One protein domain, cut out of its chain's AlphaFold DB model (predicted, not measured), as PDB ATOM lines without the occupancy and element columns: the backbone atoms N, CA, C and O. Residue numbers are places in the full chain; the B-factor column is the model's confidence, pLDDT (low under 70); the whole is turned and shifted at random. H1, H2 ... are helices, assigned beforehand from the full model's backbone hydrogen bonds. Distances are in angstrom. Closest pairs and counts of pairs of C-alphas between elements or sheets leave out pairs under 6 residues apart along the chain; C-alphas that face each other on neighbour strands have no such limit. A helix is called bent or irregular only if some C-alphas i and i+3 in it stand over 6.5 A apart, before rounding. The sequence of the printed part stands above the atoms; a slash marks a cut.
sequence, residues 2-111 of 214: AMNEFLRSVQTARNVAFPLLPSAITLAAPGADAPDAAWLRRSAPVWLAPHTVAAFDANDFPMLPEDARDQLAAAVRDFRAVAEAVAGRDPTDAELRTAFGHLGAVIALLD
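This is residues 2 to 111 of the 214 residues of an uncharacterized protein of Gemmataceae bacterium (UniProt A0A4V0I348). Two long helices, H4 and H5, lie side by side as a helical hairpin, and H1 crosses H5 at a steep tilt while staying apart from H4, with H5 nearest to the middle of the whole. Short H3 bridges H1 and H4, H2 folds back beside the last part of H1, and residues 18 to 36 make a wide loop between H1 and H2. The printed part has 110 residues, with five named helices in the order H1, H2, H3, H4, H5 and no named strand, and its class is all helix. It is compact, with a radius of gyration of the C-alphas of 13.5 A, and spans 38 by 34 by 20 A.

H1, residues 2 to 17, is a hub with three touching helices. With its residues 12 to 17 alone it touches H2, residues 37 to 47, in a helical hairpin; their lines stand at a shallow tilt of 19 degrees, opposite ways, and the closest C-alphas are those of Ala 13 and Trp 47, 4.1 A apart. With residues 6 to 13 alone H1 touches H3, residues 50 to 53, closest at the C-alphas of Ser 9 and Thr 52, 5.1 A apart. H3 also touches H4, residues 66 to 86, closest at the C-alphas of Pro 50 and Ala 83, 5.4 A apart. H5, residues 93 to 111, is the other hub. H4 and H5 touch as a helical hairpin at a shallow tilt of 30 degrees, opposite ways, with the C-alphas of Ala 75 and His 102 closest at 5.2 A. H1 and H5 touch at a steep tilt of 51 degrees, opposite ways, with the C-alphas of Val 10 and Ile 107 closest at 7.4 A. H2 and H5 only just touch, with 3 pairs of C-alphas within 8 A, the closest those of Arg 41 and Leu 96 at 7.2 A. H1 and H4 are apart. In H1, H4 and H5 every O i to N i+4 pair is within hydrogen-bond range, in H2 5 of 7 are, and H3 is too short for such a pair.

H1 begins at C-alpha 2, (219.140, 190.929, 150.890), and is 22.1 A long. H2 is 13.7 A long and irregular, with C-alphas 42 and 45 7.3 A apart. H3 is 6.1 A long. H4 is 30.5 A long and begins at C-alpha 66, (229.598, 181.368, 164.178). H5 is 25.7 A long and ends at C-alpha 111, (231.988, 198.101, 161.470).

The two C-alphas farthest apart are those of Ala 38 and Pro 62, at 37.9 A. The printed part has no cut. The links from H1 to H2 and from H3 to H4 are long, with 19 and 12 residues. The mean pLDDT of the printed part is 83.7, and residues 19 to 35 are under 70.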
ATOM      1  N   ALA A   2     219.412 190.751 149.455       84.19
ATOM      2  CA  ALA A   2     219.140 190.929 150.890       84.19
ATOM      3  C   ALA A   2     220.317 191.473 151.739       84.19
ATOM      4  O   ALA A   2     220.153 192.484 152.414       84.19
ATOM      5  N   MET A   3     221.532 190.906 151.646       87.38
ATOM      6  CA  MET A   3     222.695 191.445 152.382       87.38
ATOM      7  C   MET A   3     222.966 192.938 152.129       87.38
ATOM      8  O   MET A   3     223.214 193.683 153.073       87.38
ATOM      9  N   ASN A   4     222.975 193.377 150.867       85.69
ATOM     10  CA  ASN A   4     223.314 194.764 150.531       85.69
ATOM     11  C   ASN A   4     222.211 195.721 150.983       85.69
ATOM     12  O   ASN A   4     222.516 196.804 151.471       85.69
ATOM     13  N   GLU A   5     220.957 195.295 150.860       87.25
ATOM     14  CA  GLU A   5     219.791 196.024 151.348       87.25
ATOM     15  C   GLU A   5     219.850 196.191 152.872       87.25
ATOM     16  O   GLU A   5     219.834 197.312 153.369       87.25
ATOM     17  N   PHE A   6     220.072 195.103 153.618       91.69
ATOM     18  CA  PHE A   6     220.253 195.158 155.069       91.69
ATOM     19  C   PHE A   6     221.415 196.074 155.472       91.69
ATOM     20  O   PHE A   6     221.277 196.896 156.379       91.69
ATOM     21  N   LEU A   7     222.565 195.958 154.797       89.38
ATOM     22  CA  LEU A   7     223.703 196.834 155.066       89.38
ATOM     23  C   LEU A   7     223.340 198.300 154.791       89.38
ATOM     24  O   LEU A   7     223.666 199.172 155.597       89.38
ATOM     25  N   ARG A   8     222.621 198.586 153.704       86.88
ATOM     26  CA  ARG A   8     222.185 199.947 153.395       86.88
ATOM     27  C   ARG A   8     221.244 200.491 154.469       86.88
ATOM     28  O   ARG A   8     221.497 201.578 154.979       86.88
ATOM     29  N   SER A   9     220.232 199.729 154.879       90.06
ATOM     30  CA  SER A   9     219.275 200.141 155.914       90.06
ATOM     31  C   SER A   9     219.949 200.397 157.264       90.06
ATOM     32  O   SER A   9     219.671 201.406 157.917       90.06
ATOM     33  N   VAL A  10     220.888 199.538 157.673       90.50
ATOM     34  CA  VAL A  10     221.660 199.738 158.910       90.50
ATOM     35  C   VAL A  10     222.600 200.941 158.794       90.50
ATOM     36  O   VAL A  10     222.758 201.676 159.770       90.50
ATOM     37  N   GLN A  11     223.201 201.189 157.627       86.88
ATOM     38  CA  GLN A  11     224.009 202.388 157.384       86.88
ATOM     39  C   GLN A  11     223.166 203.660 157.519       86.88
ATOM     40  O   GLN A  11     223.582 204.576 158.231       86.88
ATOM     41  N   THR A  12     221.982 203.710 156.904       87.56
ATOM     42  CA  THR A  12     221.046 204.834 157.042       87.56
ATOM     43  C   THR A  12     220.661 205.032 158.508       87.56
ATOM     44  O   THR A  12     220.848 206.118 159.055       87.56
ATOM     45  N   ALA A  13     220.216 203.972 159.194       90.44
ATOM     46  CA  ALA A  13     219.851 204.040 160.608       90.44
ATOM     47  C   ALA A  13     221.016 204.501 161.488       90.44
ATOM     48  O   ALA A  13     220.826 205.308 162.396       90.44
ATOM     49  N   ARG A  14     222.243 204.060 161.190       87.38
ATOM     50  CA  ARG A  14     223.441 204.562 161.857       87.38
ATOM     51  C   ARG A  14     223.627 206.055 161.610       87.38
ATOM     52  O   ARG A  14     223.818 206.795 162.567       87.38
ATOM     53  N   ASN A  15     223.647 206.485 160.353       82.94
ATOM     54  CA  ASN A  15     223.908 207.879 159.993       82.94
ATOM     55  C   ASN A  15     222.876 208.823 160.621       82.94
ATOM     56  O   ASN A  15     223.184 209.966 160.933       82.94
ATOM     57  N   VAL A  16     221.672 208.317 160.872       84.62
ATOM     58  CA  VAL A  16     220.578 209.077 161.463       84.62
ATOM     59  C   VAL A  16     220.589 209.027 162.993       84.62
ATOM     60  O   VAL A  16     220.434 210.064 163.628       84.62
ATOM     61  N   ALA A  17     220.819 207.867 163.612       83.06
ATOM     62  CA  ALA A  17     220.867 207.733 165.074       83.06
ATOM     63  C   ALA A  17     222.184 208.251 165.679       83.06
ATOM     64  O   ALA A  17     222.226 208.702 166.823       83.06
ATOM     65  N   PHE A  18     223.268 208.205 164.909       74.06
ATOM     66  CA  PHE A  18     224.617 208.592 165.312       74.06
ATOM     67  C   PHE A  18     225.162 209.680 164.379       74.06
ATOM     68  O   PHE A  18     226.261 209.507 163.843       74.06
ATOM     69  N   PRO A  19     224.445 210.799 164.157       60.44
ATOM     70  CA  PRO A  19     224.764 211.713 163.060       60.44
ATOM     71  C   PRO A  19     226.167 212.308 163.159       60.44
ATOM     72  O   PRO A  19     226.691 212.807 162.172       60.44
ATOM     73  N   LEU A  20     226.797 212.259 164.333       55.25
ATOM     74  CA  LEU A  20     227.957 213.072 164.651       55.25
ATOM     75  C   LEU A  20     228.850 212.453 165.746       55.25
ATOM     76  O   LEU A  20     229.561 213.181 166.434       55.25
ATOM     77  N   LEU A  21     228.843 211.126 165.948       51.91
ATOM     78  CA  LEU A  21     229.821 210.525 166.864       51.91
ATOM     79  C   LEU A  21     231.191 210.419 166.175       51.91
ATOM     80  O   LEU A  21     231.282 209.794 165.114       51.91
ATOM     81  N   PRO A  22     232.271 210.985 166.750       42.84
ATOM     82  CA  PRO A  22     233.608 210.774 166.224       42.84
ATOM     83  C   PRO A  22     233.892 209.273 166.190       42.84
ATOM     84  O   PRO A  22     233.751 208.571 167.187       42.84
ATOM     85  N   SER A  23     234.291 208.794 165.014       39.78
ATOM     86  CA  SER A  23     234.508 207.397 164.621       39.78
ATOM     87  C   SER A  23     235.636 206.672 165.375       39.78
ATOM     88  O   SER A  23     236.242 205.742 164.844       39.78
ATOM     89  N   ALA A  24     235.952 207.080 166.601       36.41
ATOM     90  CA  ALA A  24     236.779 206.324 167.517       36.41
ATOM     91  C   ALA A  24     235.858 205.603 168.503       36.41
ATOM     92  O   ALA A  24     235.426 206.175 169.493       36.41
ATOM     93  N   ILE A  25     235.562 204.337 168.203       41.97
ATOM     94  CA  ILE A  25     235.649 203.232 169.166       41.97
ATOM     95  C   ILE A  25     235.472 203.692 170.618       41.97
ATOM     96  O   ILE A  25     236.463 203.852 171.320       41.97
ATOM     97  N   THR A  26     234.244 203.920 171.081       37.69
ATOM     98  CA  THR A  26     233.833 203.523 172.433       37.69
ATOM     99  C   THR A  26     232.337 203.758 172.640       37.69
ATOM    100  O   THR A  26     231.904 204.820 173.067       37.69
ATOM    101  N   LEU A  27     231.555 202.685 172.529       40.28
ATOM    102  CA  LEU A  27     230.328 202.512 173.321       40.28
ATOM    103  C   LEU A  27     230.631 202.389 174.843       40.28
ATOM    104  O   LEU A  27     229.761 202.003 175.613       40.28
ATOM    105  N   ALA A  28     231.866 202.675 175.292       31.62
ATOM    106  CA  ALA A  28     232.348 202.437 176.657       31.62
ATOM    107  C   ALA A  28     233.283 203.528 177.235       31.62
ATOM    108  O   ALA A  28     233.966 203.268 178.223       31.62
ATOM    109  N   ALA A  29     233.339 204.741 176.670       30.70
ATOM    110  CA  ALA A  29     234.090 205.843 177.279       30.70
ATOM    111  C   ALA A  29     233.141 206.682 178.149       30.70
ATOM    112  O   ALA A  29     232.235 207.324 177.610       30.70
ATOM    113  N   PRO A  30     233.310 206.703 179.484       28.48
ATOM    114  CA  PRO A  30     232.558 207.614 180.332       28.48
ATOM    115  C   PRO A  30     233.004 209.047 180.004       28.48
ATOM    116  O   PRO A  30     234.145 209.415 180.273       28.48
ATOM    117  N   GLY A  31     232.119 209.831 179.383       35.66
ATOM    118  CA  GLY A  31     232.383 211.227 179.012       35.66
ATOM    119  C   GLY A  31     232.311 211.552 177.517       35.66
ATOM    120  O   GLY A  31     232.535 212.704 177.166       35.66
ATOM    121  N   ALA A  32     231.989 210.595 176.638       44.25
ATOM    122  CA  ALA A  32     231.430 210.956 175.334       44.25
ATOM    123  C   ALA A  32     230.046 211.570 175.586       44.25
ATOM    124  O   ALA A  32     229.233 210.942 176.271       44.25
ATOM    125  N   ASP A  33     229.806 212.794 175.107       46.69
ATOM    126  CA  ASP A  33     228.507 213.451 175.254       46.69
ATOM    127  C   ASP A  33     227.416 212.479 174.804       46.69
ATOM    128  O   ASP A  33     227.478 211.916 173.705       46.69
ATOM    129  N   ALA A  34     226.465 212.208 175.700       53.66
ATOM    130  CA  ALA A  34     225.344 211.345 175.374       53.66
ATOM    131  C   ALA A  34     224.676 211.895 174.103       53.66
ATOM    132  O   ALA A  34     224.540 213.117 173.986       53.66
ATOM    133  N   PRO A  35     224.283 211.031 173.149       60.91
ATOM    134  CA  PRO A  35     223.589 211.488 171.953       60.91
ATOM    135  C   PRO A  35     222.397 212.360 172.363       60.91
ATOM    136  O   PRO A  35     221.683 212.019 173.310       60.91
ATOM    137  N   ASP A  36     222.222 213.495 171.681       75.94
ATOM    138  CA  ASP A  36     221.143 214.442 171.961       75.94
ATOM    139  C   ASP A  36     219.800 213.695 171.965       75.94
ATOM    140  O   ASP A  36     219.350 213.163 170.947       75.94
ATOM    141  N   ALA A  37     219.172 213.611 173.140       79.38
ATOM    142  CA  ALA A  37     217.949 212.844 173.334       79.38
ATOM    143  C   ALA A  37     216.792 213.394 172.485       79.38
ATOM    144  O   ALA A  37     215.948 212.619 172.028       79.38
ATOM    145  N   ALA A  38     216.766 214.709 172.241       84.62
ATOM    146  CA  ALA A  38     215.764 215.331 171.385       84.62
ATOM    147  C   ALA A  38     215.957 214.902 169.925       84.62
ATOM    148  O   ALA A  38     214.989 214.524 169.261       84.62
ATOM    149  N   TRP A  39     217.208 214.879 169.454       84.88
ATOM    150  CA  TRP A  39     217.557 214.353 168.137       84.88
ATOM    151  C   TRP A  39     217.181 212.878 167.992       84.88
ATOM    152  O   TRP A  39     216.496 212.505 167.040       84.88
ATOM    153  N   LEU A  40     217.597 212.027 168.937       87.19
ATOM    154  CA  LEU A  40     217.329 210.587 168.884       87.19
ATOM    155  C   LEU A  40     215.838 210.277 168.813       87.19
ATOM    156  O   LEU A  40     215.431 209.394 168.060       87.19
ATOM    157  N   ARG A  41     215.030 211.007 169.585       90.06
ATOM    158  CA  ARG A  41     213.580 210.846 169.571       90.06
ATOM    159  C   ARG A  41     212.979 211.312 168.251       90.06
ATOM    160  O   ARG A  41     212.200 210.576 167.661       90.06
ATOM    161  N   ARG A  42     213.352 212.502 167.775       89.56
ATOM    162  CA  ARG A  42     212.826 213.053 166.519       89.56
ATOM    163  C   ARG A  42     213.167 212.175 165.316       89.56
ATOM    164  O   ARG A  42     212.344 212.005 164.429       89.56
ATOM    165  N   SER A  43     214.370 211.618 165.303       90.44
ATOM    166  CA  SER A  43     214.872 210.765 164.226       90.44
ATOM    167  C   SER A  43     214.411 209.304 164.321       90.44
ATOM    168  O   SER A  43     214.617 208.536 163.381       90.44
ATOM    169  N   ALA A  44     213.766 208.904 165.425       93.00
ATOM    170  CA  ALA A  44     213.304 207.535 165.662       93.00
ATOM    171  C   ALA A  44     212.459 206.936 164.524       93.00
ATOM    172  O   ALA A  44     212.704 205.777 164.198       93.00
ATOM    173  N   PRO A  45     211.555 207.670 163.843       92.62
ATOM    174  CA  PRO A  45     210.806 207.116 162.711       92.62
ATOM    175  C   PRO A  45     211.681 206.607 161.554       92.62
ATOM    176  O   PRO A  45     211.213 205.822 160.731       92.62
ATOM    177  N   VAL A  46     212.936 207.057 161.476       91.19
ATOM    178  CA  VAL A  46     213.899 206.641 160.451       91.19
ATOM    179  C   VAL A  46     214.726 205.444 160.916       91.19
ATOM    180  O   VAL A  46     214.865 204.468 160.186       91.19
ATOM    181  N   TRP A  47     215.309 205.512 162.116       93.88
ATOM    182  CA  TRP A  47     216.270 204.502 162.570       93.88
ATOM    183  C   TRP A  47     215.663 203.412 163.446       93.88
ATOM    184  O   TRP A  47     216.255 202.345 163.523       93.88
ATOM    185  N   LEU A  48     214.543 203.673 164.130       95.31
ATOM    186  CA  LEU A  48     213.851 202.759 165.043       95.31
ATOM    187  C   LEU A  48     212.574 202.236 164.386       95.31
ATOM    188  O   LEU A  48     211.457 202.533 164.808       95.31
ATOM    189  N   ALA A  49     212.743 201.446 163.333       94.06
ATOM    190  CA  ALA A  49     211.626 200.877 162.603       94.06
ATOM    191  C   ALA A  49     211.922 199.434 162.163       94.06
ATOM    192  O   ALA A  49     213.085 199.075 161.963       94.06
ATOM    193  N   PRO A  50     210.895 198.578 161.991       93.44
ATOM    194  CA  PRO A  50     211.115 197.182 161.606       93.44
ATOM    195  C   PRO A  50     211.895 197.029 160.292       93.44
ATOM    196  O   PRO A  50     212.735 196.135 160.173       93.44
ATOM    197  N   HIS A  51     211.667 197.936 159.333       91.00
ATOM    198  CA  HIS A  51     212.329 197.925 158.027       91.00
ATOM    199  C   HIS A  51     213.853 198.096 158.121       91.00
ATOM    200  O   HIS A  51     214.570 197.562 157.282       91.00
ATOM    201  N   THR A  52     214.371 198.744 159.174       92.75
ATOM    202  CA  THR A  52     215.815 198.933 159.397       92.75
ATOM    203  C   THR A  52     216.598 197.617 159.375       92.75
ATOM    204  O   THR A  52     217.768 197.596 159.001       92.75
ATOM    205  N   VAL A  53     215.959 196.515 159.776       94.69
ATOM    206  CA  VAL A  53     216.573 195.186 159.835       94.69
ATOM    207  C   VAL A  53     215.750 194.119 159.109       94.69
ATOM    208  O   VAL A  53     215.917 192.931 159.386       94.69
ATOM    209  N   ALA A  54     214.823 194.502 158.223       92.44
ATOM    210  CA  ALA A  54     213.895 193.562 157.586       92.44
ATOM    211  C   ALA A  54     214.621 192.529 156.710       92.44
ATOM    212  O   ALA A  54     214.385 191.332 156.872       92.44
ATOM    213  N   ALA A  55     215.575 192.982 155.894       93.12
ATOM    214  CA  ALA A  55     216.348 192.155 154.965       93.12
ATOM    215  C   ALA A  55     217.452 191.295 155.622       93.12
ATOM    216  O   ALA A  55     218.292 190.722 154.932       93.12
ATOM    217  N   PHE A  56     217.500 191.208 156.957       95.25
ATOM    218  CA  PHE A  56     218.513 190.407 157.643       95.25
ATOM    219  C   PHE A  56     218.297 188.899 157.447       95.25
ATOM    220  O   PHE A  56     217.291 188.347 157.899       95.25
ATOM    221  N   ASP A  57     219.310 188.227 156.900       93.50
ATOM    222  CA  ASP A  57     219.480 186.773 156.936       93.50
ATOM    223  C   ASP A  57     220.871 186.444 157.498       93.50
ATOM    224  O   ASP A  57     221.884 186.930 157.003       93.50
ATOM    225  N   ALA A  58     220.952 185.595 158.523       91.19
ATOM    226  CA  ALA A  58     222.232 185.181 159.100       91.19
ATOM    227  C   ALA A  58     223.128 184.424 158.096       91.19
ATOM    228  O   ALA A  58     224.358 184.470 158.210       91.19
ATOM    229  N   ASN A  59     222.534 183.753 157.103       91.31
ATOM    230  CA  ASN A  59     223.258 183.006 156.070       91.31
ATOM    231  C   ASN A  59     224.022 183.914 155.102       91.31
ATOM    232  O   ASN A  59     225.011 183.471 154.515       91.31
ATOM    233  N   ASP A  60     223.626 185.184 154.991       91.81
ATOM    234  CA  ASP A  60     224.305 186.186 154.166       91.81
ATOM    235  C   ASP A  60     225.653 186.633 154.758       91.81
ATOM    236  O   ASP A  60     226.439 187.308 154.091       91.81
ATOM    237  N   PHE A  61     225.983 186.209 155.985       90.94
ATOM    238  CA  PHE A  61     227.208 186.599 156.689       90.94
ATOM    239  C   PHE A  61     228.207 185.443 156.888       90.94
ATOM    240  O   PHE A  61     228.754 185.300 157.984       90.94
ATOM    241  N   PRO A  62     228.536 184.611 155.874       92.12
ATOM    242  CA  PRO A  62     229.382 183.428 156.060       92.12
ATOM    243  C   PRO A  62     230.828 183.761 156.453       92.12
ATOM    244  O   PRO A  62     231.543 182.897 156.952       92.12
ATOM    245  N   MET A  63     231.259 185.006 156.236       89.19
ATOM    246  CA  MET A  63     232.572 185.504 156.648       89.19
ATOM    247  C   MET A  63     232.699 185.748 158.154       89.19
ATOM    248  O   MET A  63     233.818 185.925 158.636       89.19
ATOM    249  N   LEU A  64     231.583 185.856 158.879       89.38
ATOM    250  CA  LEU A  64     231.608 186.032 160.323       89.38
ATOM    251  C   LEU A  64     231.786 184.664 160.998       89.38
ATOM    252  O   LEU A  64     231.153 183.691 160.574       89.38
ATOM    253  N   PRO A  65     232.611 184.579 162.056       92.50
ATOM    254  CA  PRO A  65     232.611 183.436 162.963       92.50
ATOM    255  C   PRO A  65     231.196 183.110 163.466       92.50
ATOM    256  O   PRO A  65     230.351 184.000 163.568       92.50
ATOM    257  N   GLU A  66     230.930 181.839 163.767       93.75
ATOM    258  CA  GLU A  66     229.598 181.368 164.178       93.75
ATOM    259  C   GLU A  66     229.060 182.131 165.395       93.75
ATOM    260  O   GLU A  66     227.944 182.640 165.354       93.75
ATOM    261  N   ASP A  67     229.901 182.343 166.405       93.94
ATOM    262  CA  ASP A  67     229.579 183.127 167.597       93.94
ATOM    263  C   ASP A  67     229.242 184.592 167.277       93.94
ATOM    264  O   ASP A  67     228.354 185.175 167.901       93.94
ATOM    265  N   ALA A  68     229.915 185.194 166.294       92.19
ATOM    266  CA  ALA A  68     229.625 186.553 165.844       92.19
ATOM    267  C   ALA A  68     228.318 186.633 165.036       92.19
ATOM    268  O   ALA A  68     227.591 187.621 165.156       92.19
ATOM    269  N   ARG A  69     227.986 185.602 164.245       94.06
ATOM    270  CA  ARG A  69     226.687 185.511 163.553       94.06
ATOM    271  C   ARG A  69     225.537 185.357 164.536       94.06
ATOM    272  O   ARG A  69     224.527 186.037 164.377       94.06
ATOM    273  N   ASP A  70     225.708 184.529 165.561       95.69
ATOM    274  CA  ASP A  70     224.699 184.337 166.605       95.69
ATOM    275  C   ASP A  70     224.456 185.631 167.386       95.69
ATOM    276  O   ASP A  70     223.310 186.011 167.635       95.69
ATOM    277  N   GLN A  71     225.527 186.362 167.715       95.44
ATOM    278  CA  GLN A  71     225.430 187.683 168.339       95.44
ATOM    279  C   GLN A  71     224.724 188.698 167.436       95.44
ATOM    280  O   GLN A  71     223.871 189.446 167.915       95.44
ATOM    281  N   LEU A  72     225.038 188.711 166.136       94.88
ATOM    282  CA  LEU A  72     224.386 189.593 165.169       94.88
ATOM    283  C   LEU A  72     222.890 189.279 165.063       94.88
ATOM    284  O   LEU A  72     222.067 190.187 165.151       94.88
ATOM    285  N   ALA A  73     222.534 187.999 164.948       96.88
ATOM    286  CA  ALA A  73     221.148 187.554 164.876       96.88
ATOM    287  C   ALA A  73     220.362 187.895 166.149       96.88
ATOM    288  O   ALA A  73     219.223 188.356 166.063       96.88
ATOM    289  N   ALA A  74     220.969 187.724 167.327       97.62
ATOM    290  CA  ALA A  74     220.363 188.123 168.594       97.62
ATOM    291  C   ALA A  74     220.133 189.641 168.658       97.62
ATOM    292  O   ALA A  74     219.020 190.072 168.947       97.62
ATOM    293  N   ALA A  75     221.144 190.448 168.316       96.81
ATOM    294  CA  ALA A  75     221.029 191.905 168.318       96.81
ATOM    295  C   ALA A  75     219.962 192.409 167.332       96.81
ATOM    296  O   ALA A  75     219.170 193.280 167.687       96.81
ATOM    297  N   VAL A  76     219.893 191.829 166.128       97.50
ATOM    298  CA  VAL A  76     218.859 192.146 165.131       97.50
ATOM    299  C   VAL A  76     217.465 191.780 165.633       97.50
ATOM    300  O   VAL A  76     216.548 192.594 165.530       97.50
ATOM    301  N   ARG A  77     217.289 190.577 166.191       98.06
ATOM    302  CA  ARG A  77     216.000 190.132 166.739       98.06
ATOM    303  C   ARG A  77     215.527 191.054 167.858       98.06
ATOM    304  O   ARG A  77     214.368 191.460 167.863       98.06
ATOM    305  N   ASP A  78     216.412 191.379 168.793       98.00
ATOM    306  CA  ASP A  78     216.063 192.183 169.961       98.00
ATOM    307  C   ASP A  78     215.780 193.642 169.555       98.00
ATOM    308  O   ASP A  78     214.808 194.236 170.020       98.00
ATOM    309  N   PHE A  79     216.544 194.192 168.602       97.94
ATOM    310  CA  PHE A  79     216.238 195.478 167.974       97.94
ATOM    311  C   PHE A  79     214.849 195.474 167.317       97.94
ATOM    312  O   PHE A  79     214.035 196.361 167.583       97.94
ATOM    313  N   ARG A  80     214.560 194.458 166.489       97.81
ATOM    314  CA  ARG A  80     213.280 194.319 165.781       97.81
ATOM    315  C   ARG A  80     212.107 194.265 166.757       97.81
ATOM    316  O   ARG A  80     211.116 194.948 166.534       97.81
ATOM    317  N   ALA A  81     212.244 193.529 167.859       98.00
ATOM    318  CA  ALA A  81     211.206 193.433 168.881       98.00
ATOM    319  C   ALA A  81     210.860 194.800 169.498       98.00
ATOM    320  O   ALA A  81     209.684 195.104 169.702       98.00
ATOM    321  N   VAL A  82     211.862 195.650 169.763       97.75
ATOM    322  CA  VAL A  82     211.608 197.019 170.244       97.75
ATOM    323  C   VAL A  82     210.957 197.863 169.151       97.75
ATOM    324  O   VAL A  82     209.975 198.546 169.430       97.75
ATOM    325  N   ALA A  83     211.459 197.789 167.915       96.94
ATOM    326  CA  ALA A  83     210.927 198.543 166.780       96.94
ATOM    327  C   ALA A  83     209.448 198.222 166.496       96.94
ATOM    328  O   ALA A  83     208.646 199.124 166.265       96.94
ATOM    329  N   GLU A  84     209.063 196.947 166.564       96.88
ATOM    330  CA  GLU A  84     207.672 196.503 166.422       96.88
ATOM    331  C   GLU A  84     206.798 196.982 167.590       96.88
ATOM    332  O   GLU A  84     205.676 197.439 167.376       96.88
ATOM    333  N   ALA A  85     207.309 196.941 168.825       96.88
ATOM    334  CA  ALA A  85     206.565 197.371 170.010       96.88
ATOM    335  C   ALA A  85     206.264 198.881 170.039       96.88
ATOM    336  O   ALA A  85     205.309 199.309 170.702       96.88
ATOM    337  N   VAL A  86     207.082 199.692 169.363       95.94
ATOM    338  CA  VAL A  86     206.897 201.149 169.253       95.94
ATOM    339  C   VAL A  86     206.254 201.572 167.932       95.94
ATOM    340  O   VAL A  86     205.937 202.747 167.770       95.94
ATOM    341  N   ALA A  87     206.021 200.645 166.997       92.19
ATOM    342  CA  ALA A  87     205.447 200.964 165.696       92.19
ATOM    343  C   ALA A  87     204.098 201.694 165.844       92.19
ATOM    344  O   ALA A  87     203.184 201.228 166.525       92.19
ATOM    345  N   GLY A  88     203.979 202.859 165.201       87.69
ATOM    346  CA  GLY A  88     202.766 203.681 165.232       87.69
ATOM    347  C   GLY A  88     202.575 204.537 166.490       87.69
ATOM    348  O   GLY A  88     201.493 205.096 166.671       87.69
ATOM    349  N   ARG A  89     203.585 204.663 167.360       93.69
ATOM    350  CA  ARG A  89     203.560 205.579 168.511       93.69
ATOM    351  C   ARG A  89     204.941 206.147 168.824       93.69
ATOM    352  O   ARG A  89     205.959 205.637 168.370       93.69
ATOM    353  N   ASP A  90     204.971 207.142 169.701       92.06
ATOM    354  CA  ASP A  90     206.232 207.656 170.219       92.06
ATOM    355  C   ASP A  90     206.900 206.644 171.175       92.06
ATOM    356  O   ASP A  90     206.242 206.097 172.078       92.06
ATOM    357  N   PRO A  91     208.210 206.386 171.014       94.44
ATOM    358  CA  PRO A  91     208.972 205.547 171.928       94.44
ATOM    359  C   PRO A  91     209.290 206.289 173.234       94.44
ATOM    360  O   PRO A  91     209.538 207.498 173.269       94.44
ATOM    361  N   THR A  92     209.336 205.545 174.336       93.81
ATOM    362  CA  THR A  92     209.817 206.040 175.634       93.81
ATOM    363  C   THR A  92     211.347 206.148 175.661       93.81
ATOM    364  O   THR A  92     212.046 205.493 174.890       93.81
ATOM    365  N   ASP A  93     211.910 206.899 176.614       89.56
ATOM    366  CA  ASP A  93     213.376 207.002 176.782       89.56
ATOM    367  C   ASP A  93     214.050 205.662 177.114       89.56
ATOM    368  O   ASP A  93     215.238 205.458 176.852       89.56
ATOM    369  N   ALA A  94     213.315 204.738 177.736       90.38
ATOM    370  CA  ALA A  94     213.806 203.389 177.990       90.38
ATOM    371  C   ALA A  94     213.883 202.576 176.690       90.38
ATOM    372  O   ALA A  94     214.891 201.915 176.448       90.38
ATOM    373  N   GLU A  95     212.861 202.670 175.840       94.62
ATOM    374  CA  GLU A  95     212.813 201.994 174.539       94.62
ATOM    375  C   GLU A  95     213.861 202.560 173.580       94.62
ATOM    376  O   GLU A  95     214.608 201.784 172.991       94.62
ATOM    377  N   LEU A  96     214.001 203.890 173.512       91.75
ATOM    378  CA  LEU A  96     215.043 204.557 172.724       91.75
ATOM    379  C   LEU A  96     216.439 204.068 173.122       91.75
ATOM    380  O   LEU A  96     217.204 203.635 172.265       91.75
ATOM    381  N   ARG A  97     216.769 204.072 174.420       90.12
ATOM    382  CA  ARG A  97     218.078 203.589 174.896       90.12
ATOM    383  C   ARG A  97     218.300 202.109 174.607       90.12
ATOM    384  O   ARG A  97     219.406 201.728 174.235       90.12
ATOM    385  N   THR A  98     217.266 201.288 174.778       91.62
ATOM    386  CA  THR A  98     217.347 199.840 174.544       91.62
ATOM    387  C   THR A  98     217.596 199.552 173.066       91.62
ATOM    388  O   THR A  98     218.577 198.892 172.725       91.62
ATOM    389  N   ALA A  99     216.779 200.119 172.177       93.62
ATOM    390  CA  ALA A  99     216.948 199.957 170.740       93.62
ATOM    391  C   ALA A  99     218.283 200.515 170.242       93.62
ATOM    392  O   ALA A  99     218.960 199.864 169.449       93.62
ATOM    393  N   PHE A 100     218.701 201.679 170.741       91.50
ATOM    394  CA  PHE A 100     219.993 202.267 170.395       91.50
ATOM    395  C   PHE A 100     221.162 201.358 170.797       91.50
ATOM    396  O   PHE A 100     222.116 201.206 170.036       91.50
ATOM    397  N   GLY A 101     221.073 200.694 171.955       89.81
ATOM    398  CA  GLY A 101     222.044 199.685 172.381       89.81
ATOM    399  C   GLY A 101     222.116 198.489 171.426       89.81
ATOM    400  O   GLY A 101     223.212 198.088 171.030       89.81
ATOM    401  N   HIS A 102     220.966 197.956 171.003       94.44
ATOM    402  CA  HIS A 102     220.919 196.850 170.042       94.44
ATOM    403  C   HIS A 102     221.439 197.257 168.656       94.44
ATOM    404  O   HIS A 102     222.265 196.546 168.088       94.44
ATOM    405  N   LEU A 103     221.044 198.429 168.146       92.31
ATOM    406  CA  LEU A 103     221.564 198.971 166.888       92.31
ATOM    407  C   LEU A 103     223.083 199.190 166.964       92.31
ATOM    408  O   LEU A 103     223.809 198.826 166.043       92.31
ATOM    409  N   GLY A 104     223.584 199.712 168.088       89.56
ATOM    410  CA  GLY A 104     225.017 199.852 168.342       89.56
ATOM    411  C   GLY A 104     225.767 198.517 168.300       89.56
ATOM    412  O   GLY A 104     226.857 198.452 167.733       89.56
ATOM    413  N   ALA A 105     225.179 197.442 168.831       90.88
ATOM    414  CA  ALA A 105     225.752 196.098 168.752       90.88
ATOM    415  C   ALA A 105     225.784 195.561 167.309       90.88
ATOM    416  O   ALA A 105     226.816 195.043 166.878       90.88
ATOM    417  N   VAL A 106     224.701 195.750 166.543       91.81
ATOM    418  CA  VAL A 106     224.647 195.408 165.108       91.81
ATOM    419  C   VAL A 106     225.757 196.135 164.345       91.81
ATOM    420  O   VAL A 106     226.537 195.505 163.631       91.81
ATOM    421  N   ILE A 107     225.886 197.450 164.542       88.25
ATOM    422  CA  ILE A 107     226.917 198.270 163.891       88.25
ATOM    423  C   ILE A 107     228.320 197.801 164.285       88.25
ATOM    424  O   ILE A 107     229.176 197.667 163.414       88.25
ATOM    425  N   ALA A 108     228.572 197.519 165.565       85.31
ATOM    426  CA  ALA A 108     229.890 197.098 166.043       85.31
ATOM    427  C   ALA A 108     230.357 195.777 165.406       85.31
ATOM    428  O   ALA A 108     231.530 195.646 165.050       85.31
ATOM    429  N   LEU A 109     229.444 194.822 165.210       88.12
ATOM    430  CA  LEU A 109     229.733 193.541 164.550       88.12
ATOM    431  C   LEU A 109     230.005 193.698 163.045       88.12
ATOM    432  O   LEU A 109     230.683 192.867 162.439       88.12
ATOM    433  N   LEU A 110     229.515 194.784 162.448       85.25
ATOM    434  CA  LEU A 110     229.584 195.066 161.018       85.25
ATOM    435  C   LEU A 110     230.523 196.238 160.668       85.25
ATOM    436  O   LEU A 110     230.655 196.573 159.494       85.25
ATOM    437  N   ASP A 111     231.225 196.843 161.636       73.50
ATOM    438  CA  ASP A 111     231.988 198.101 161.470       73.50
ATOM    439  C   ASP A 111     233.007 198.060 160.314       73.50
ATOM    440  O   ASP A 111     233.206 199.043 159.598       73.50
TER     441      ASP A 111